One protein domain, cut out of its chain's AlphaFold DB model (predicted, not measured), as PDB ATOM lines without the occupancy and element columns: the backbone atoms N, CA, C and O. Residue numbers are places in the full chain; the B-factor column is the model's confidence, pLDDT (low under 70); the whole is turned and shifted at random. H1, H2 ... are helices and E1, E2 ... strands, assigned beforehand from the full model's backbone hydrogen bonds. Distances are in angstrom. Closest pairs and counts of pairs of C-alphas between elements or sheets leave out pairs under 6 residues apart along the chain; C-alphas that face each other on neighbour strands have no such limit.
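Overview. This is residues 4 to 49 of the 56 residues of an uncharacterized protein of Streptomyces sp. OK228 (UniProt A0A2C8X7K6). With little regular structure, this is a small two-strand hairpin, E1 and E2, with loops around it and one short helix, H1, whose first residues come near the beginning of E1. Residues 4 to 5 pair antiparallel with residues 15 to 16 of E1. The printed part has 46 residues, of which 17 are in named elements, in the order E1, E2, H1; the class is mixed. It is compact and rounded, radius of gyration of the C-alphas 10.4 A, spanning 26 by 23 by 18 A.

Along the chain. E1 is residues 15 to 18, from C-alpha 15 at (367.113, 456.463, 402.084). E2 is residues 23 to 25. H1 is residues 38 to 47, 14.3 A long, ending with C-alpha 47 at (352.629, 456.448, 398.109).

Arrangement. E1 and E2, a hairpin, are antiparallel at 161 degrees; N 17 and O 24 are within hydrogen-bond range at 2.9 A. The closest C-alphas of E1 and H1, Ile 15 and Gly 38, are 5.5 A apart. Every O i to N i+4 pair in H1 is within hydrogen-bond range.

Size, cuts and confidence. The C-alphas farthest apart, Gly 9 and Arg 49, are 29.5 A apart. The link E1 to E2 is tight; E2 to H1, residues 26 to 37, is long. The printed part has no cut, and no printed residue is under 70 in pLDDT.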
ATOM      1  N   HIS A   4     365.563 455.818 407.180       94.75
ATOM      2  CA  HIS A   4     366.358 456.976 407.561       94.75
ATOM      3  C   HIS A   4     366.757 457.744 406.305       94.75
ATOM      4  O   HIS A   4     367.253 457.149 405.350       94.75
ATOM      5  N   LEU A   5     366.548 459.061 406.306       96.06
ATOM      6  CA  LEU A   5     367.069 459.961 405.278       96.06
ATOM      7  C   LEU A   5     368.433 460.489 405.714       96.06
ATOM      8  O   LEU A   5     368.555 461.158 406.740       96.06
ATOM      9  N   VAL A   6     369.451 460.237 404.900       95.38
ATOM     10  CA  VAL A   6     370.780 460.810 405.112       95.38
ATOM     11  C   VAL A   6     370.768 462.264 404.643       95.38
ATOM     12  O   VAL A   6     370.536 462.546 403.468       95.38
ATOM     13  N   VAL A   7     371.028 463.209 405.545       96.38
ATOM     14  CA  VAL A   7     370.958 464.655 405.239       96.38
ATOM     15  C   VAL A   7     372.322 465.309 404.990       96.38
ATOM     16  O   VAL A   7     372.382 466.424 404.473       96.38
ATOM     17  N   THR A   8     373.421 464.615 405.286       96.88
ATOM     18  CA  THR A   8     374.800 465.118 405.148       96.88
ATOM     19  C   THR A   8     375.773 464.010 404.741       96.88
ATOM     20  O   THR A   8     375.503 462.835 404.969       96.88
ATOM     21  N   GLY A   9     376.936 464.386 404.203       96.12
ATOM     22  CA  GLY A   9     377.987 463.446 403.798       96.12
ATOM     23  C   GLY A   9     377.780 462.847 402.398       96.12
ATOM     24  O   GLY A   9     376.872 463.273 401.681       96.12
ATOM     25  N   PRO A  10     378.614 461.869 401.993       94.38
ATOM     26  CA  PRO A  10     378.627 461.336 400.624       94.38
ATOM     27  C   PRO A  10     377.313 460.684 400.175       94.38
ATOM     28  O   PRO A  10     377.014 460.675 398.990       94.38
ATOM     29  N   HIS A  11     376.507 460.185 401.118       92.25
ATOM     30  CA  HIS A  11     375.220 459.536 400.843       92.25
ATOM     31  C   HIS A  11     374.022 460.472 401.058       92.25
ATOM     32  O   HIS A  11     372.888 460.008 401.189       92.25
ATOM     33  N   ARG A  12     374.239 461.791 401.142       95.31
ATOM     34  CA  ARG A  12     373.153 462.766 401.303       95.31
ATOM     35  C   ARG A  12     372.069 462.551 400.241       95.31
ATOM     36  O   ARG A  12     372.356 462.488 399.054       95.31
ATOM     37  N   GLY A  13     370.814 462.510 400.681       94.25
ATOM     38  CA  GLY A  13     369.641 462.307 399.831       94.25
ATOM     39  C   GLY A  13     369.211 460.846 399.692       94.25
ATOM     40  O   GLY A  13     368.089 460.607 399.245       94.25
ATOM     41  N   HIS A  14     370.043 459.886 400.111       94.75
ATOM     42  CA  HIS A  14     369.699 458.465 400.098       94.75
ATOM     43  C   HIS A  14     368.827 458.075 401.297       94.75
ATOM     44  O   HIS A  14     368.959 458.621 402.397       94.75
ATOM     45  N   ILE A  15     367.959 457.088 401.066       96.50
ATOM     46  CA  ILE A  15     367.113 456.463 402.084       96.50
ATOM     47  C   ILE A  15     367.702 455.104 402.436       96.50
ATOM     48  O   ILE A  15     368.110 454.363 401.546       96.50
ATOM     49  N   TRP A  16     367.743 454.791 403.726       95.62
ATOM     50  CA  TRP A  16     368.302 453.547 404.241       95.62
ATOM     51  C   TRP A  16     367.312 452.840 405.153       95.62
ATOM     52  O   TRP A  16     366.696 453.472 406.014       95.62
ATOM     53  N   HIS A  17     367.201 451.524 404.993       93.44
ATOM     54  CA  HIS A  17     366.569 450.655 405.973       93.44
ATOM     55  C   HIS A  17     367.652 450.131 406.913       93.44
ATOM     56  O   HIS A  17     368.614 449.510 406.465       93.44
ATOM     57  N   ILE A  18     367.517 450.443 408.201       91.69
ATOM     58  CA  ILE A  18     368.506 450.111 409.231       91.69
ATOM     59  C   ILE A  18     367.808 449.298 410.316       91.69
ATOM     60  O   ILE A  18     366.785 449.731 410.856       91.69
ATOM     61  N   THR A  19     368.371 448.137 410.632       89.56
ATOM     62  CA  THR A  19     367.903 447.219 411.675       89.56
ATOM     63  C   THR A  19     369.062 446.817 412.592       89.56
ATOM     64  O   THR A  19     370.176 447.326 412.455       89.56
ATOM     65  N   GLY A  20     368.812 445.925 413.558       91.69
ATOM     66  CA  GLY A  20     369.883 445.377 414.400       91.69
ATOM     67  C   GLY A  20     370.845 444.468 413.625       91.69
ATOM     68  O   GLY A  20     371.997 444.312 414.014       91.69
ATOM     69  N   GLU A  21     370.381 443.893 412.519       91.75
ATOM     70  CA  GLU A  21     371.089 442.916 411.692       91.75
ATOM     71  C   GLU A  21     371.904 443.568 410.568       91.75
ATOM     72  O   GLU A  21     372.807 442.937 410.021       91.75
ATOM     73  N   GLY A  22     371.610 444.821 410.210       91.31
ATOM     74  CA  GLY A  22     372.355 445.515 409.168       91.31
ATOM     75  C   GLY A  22     371.705 446.792 408.653       91.31
ATOM     76  O   GLY A  22     370.768 447.342 409.232       91.31
ATOM     77  N   ALA A  23     372.239 447.275 407.535       92.25
ATOM     78  CA  ALA A  23     371.771 448.471 406.857       92.25
ATOM     79  C   ALA A  23     371.803 448.257 405.343       92.25
ATOM     80  O   ALA A  23     372.786 447.743 404.809       92.25
ATOM     81  N   VAL A  24     370.743 448.676 404.657       92.88
ATOM     82  CA  VAL A  24     370.626 448.554 403.202       92.88
ATOM     83  C   VAL A  24     370.055 449.838 402.587       92.88
ATOM     84  O   VAL A  24     369.073 450.383 403.108       92.88
ATOM     85  N   PRO A  25     370.657 450.360 401.504       94.44
ATOM     86  CA  PRO A  25     370.141 451.532 400.807       94.44
ATOM     87  C   PRO A  25     368.912 451.202 399.945       94.44
ATOM     88  O   PRO A  25     368.739 450.085 399.459       94.44
ATOM     89  N   PHE A  26     368.055 452.201 399.742       95.50
ATOM     90  CA  PHE A  26     366.896 452.133 398.855       95.50
ATOM     91  C   PHE A  26     367.261 452.538 397.423       95.50
ATOM     92  O   PHE A  26     367.862 453.598 397.216       95.50
ATOM     93  N   GLY A  27     366.829 451.744 396.443       95.81
ATOM     94  CA  GLY A  27     366.986 452.026 395.016       95.81
ATOM     95  C   GLY A  27     367.262 450.773 394.186       95.81
ATOM     96  O   GLY A  27     367.853 449.810 394.673       95.81
ATOM     97  N   ALA A  28     366.853 450.795 392.918       94.75
ATOM     98  CA  ALA A  28     366.975 449.664 392.001       94.75
ATOM     99  C   ALA A  28     368.418 449.245 391.723       94.75
ATOM    100  O   ALA A  28     368.691 448.067 391.515       94.75
ATOM    101  N   GLU A  29     369.360 450.184 391.813       93.19
ATOM    102  CA  GLU A  29     370.796 449.905 391.723       93.19
ATOM    103  C   GLU A  29     371.306 448.942 392.811       93.19
ATOM    104  O   GLU A  29     372.370 448.348 392.653       93.19
ATOM    105  N   PHE A  30     370.542 448.752 393.892       90.25
ATOM    106  CA  PHE A  30     370.885 447.859 394.997       90.25
ATOM    107  C   PHE A  30     370.175 446.499 394.930       90.25
ATOM    108  O   PHE A  30     370.431 445.651 395.774       90.25
ATOM    109  N   GLY A  31     369.303 446.274 393.939       89.44
ATOM    110  CA  GLY A  31     368.717 444.961 393.636       89.44
ATOM    111  C   GLY A  31     367.528 444.522 394.498       89.44
ATOM    112  O   GLY A  31     366.965 443.468 394.245       89.44
ATOM    113  N   PHE A  32     367.116 445.316 395.486       89.62
ATOM    114  CA  PHE A  32     366.031 444.952 396.412       89.62
ATOM    115  C   PHE A  32     364.672 445.555 396.044       89.62
ATOM    116  O   PHE A  32     363.645 445.140 396.568       89.62
ATOM    117  N   THR A  33     364.657 446.564 395.177       94.00
ATOM    118  CA  THR A  33     363.441 447.281 394.780       94.00
ATOM    119  C   THR A  33     363.489 447.657 393.307       94.00
ATOM    120  O   THR A  33     364.560 447.772 392.727       94.00
ATOM    121  N   THR A  34     362.334 447.903 392.694       94.44
ATOM    122  CA  THR A  34     362.223 448.446 391.333       94.44
ATOM    123  C   THR A  34     362.281 449.980 391.280       94.44
ATOM    124  O   THR A  34     362.280 450.560 390.194       94.44
ATOM    125  N   SER A  35     362.315 450.665 392.430       95.88
ATOM    126  CA  SER A  35     362.209 452.128 392.500       95.88
ATOM    127  C   SER A  35     363.524 452.873 392.261       95.88
ATOM    128  O   SER A  35     364.615 452.369 392.519       95.88
ATOM    129  N   ALA A  36     363.421 454.132 391.832       95.50
ATOM    130  CA  ALA A  36     364.557 455.044 391.775       95.50
ATOM    131  C   ALA A  36     365.148 455.292 393.183       95.50
ATOM    132  O   ALA A  36     364.404 455.316 394.169       95.50
ATOM    133  N   PRO A  37     366.471 455.512 393.304       94.31
ATOM    134  CA  PRO A  37     367.089 455.819 394.587       94.31
ATOM    135  C   PRO A  37     366.661 457.193 395.129       94.31
ATOM    136  O   PRO A  37     366.145 458.062 394.419       94.31
ATOM    137  N   GLY A  38     366.932 457.402 396.418       94.12
ATOM    138  CA  GLY A  38     366.756 458.684 397.098       94.12
ATOM    139  C   GLY A  38     365.328 458.994 397.560       94.12
ATOM    140  O   GLY A  38     364.399 458.206 397.389       94.12
ATOM    141  N   PHE A  39     365.153 460.159 398.197       93.31
ATOM    142  CA  PHE A  39     363.891 460.513 398.868       93.31
ATOM    143  C   PHE A  39     362.685 460.569 397.923       93.31
ATOM    144  O   PHE A  39     361.630 460.040 398.257       93.31
ATOM    145  N   ALA A  40     362.828 461.174 396.741       94.56
ATOM    146  CA  ALA A  40     361.719 461.283 395.791       94.56
ATOM    147  C   ALA A  40     361.260 459.904 395.282       94.56
ATOM    148  O   ALA A  40     360.058 459.639 395.237       94.56
ATOM    149  N   GLY A  41     362.208 459.012 394.968       95.25
ATOM    150  CA  GLY A  41     361.909 457.635 394.570       95.25
ATOM    151  C   GLY A  41     361.238 456.840 395.691       95.25
ATOM    152  O   GLY A  41     360.229 456.174 395.460       95.25
ATOM    153  N   TRP A  42     361.720 456.991 396.928       94.88
ATOM    154  CA  TRP A  42     361.091 456.383 398.104       94.88
ATOM    155  C   TRP A  42     359.657 456.874 398.332       94.88
ATOM    156  O   TRP A  42     358.755 456.059 398.508       94.88
ATOM    157  N   VAL A  43     359.412 458.189 398.290       94.56
ATOM    158  CA  VAL A  43     358.070 458.755 398.508       94.56
ATOM    159  C   VAL A  43     357.083 458.267 397.450       94.56
ATOM    160  O   VAL A  43     355.971 457.884 397.806       94.56
ATOM    161  N   GLY A  44     357.479 458.239 396.173       95.75
ATOM    162  CA  GLY A  44     356.630 457.715 395.099       95.75
ATOM    163  C   GLY A  44     356.278 456.238 395.302       95.75
ATOM    164  O   GLY A  44     355.122 455.845 395.160       95.75
ATOM    165  N   HIS A  45     357.261 455.437 395.712       95.75
ATOM    166  CA  HIS A  45     357.092 454.013 396.002       95.75
ATOM    167  C   HIS A  45     356.151 453.748 397.176       95.75
ATOM    168  O   HIS A  45     355.202 452.968 397.073       95.75
ATOM    169  N   TRP A  46     356.383 454.454 398.282       93.81
ATOM    170  CA  TRP A  46     355.563 454.376 399.483       93.81
ATOM    171  C   TRP A  46     354.126 454.840 399.222       93.81
ATOM    172  O   TRP A  46     353.176 454.173 399.634       93.81
ATOM    173  N   ALA A  47     353.947 455.940 398.485       96.44
ATOM    174  CA  ALA A  47     352.629 456.448 398.109       96.44
ATOM    175  C   ALA A  47     351.842 455.449 397.241       96.44
ATOM    176  O   ALA A  47     350.621 455.351 397.368       96.44
ATOM    177  N   ALA A  48     352.536 454.656 396.417       96.56
ATOM    178  CA  ALA A  48     351.954 453.562 395.643       96.56
ATOM    179  C   ALA A  48     351.635 452.304 396.479       96.56
ATOM    180  O   ALA A  48     351.180 451.307 395.923       96.56
ATOM    181  N   ARG A  49     351.851 452.338 397.805       94.69
ATOM    182  CA  ARG A  49     351.670 451.214 398.742       94.69
ATOM    183  C   ARG A  49     352.480 449.967 398.385       94.69
ATOM    184  O   ARG A  49     352.077 448.855 398.718       94.69
TER     185      ARG A  49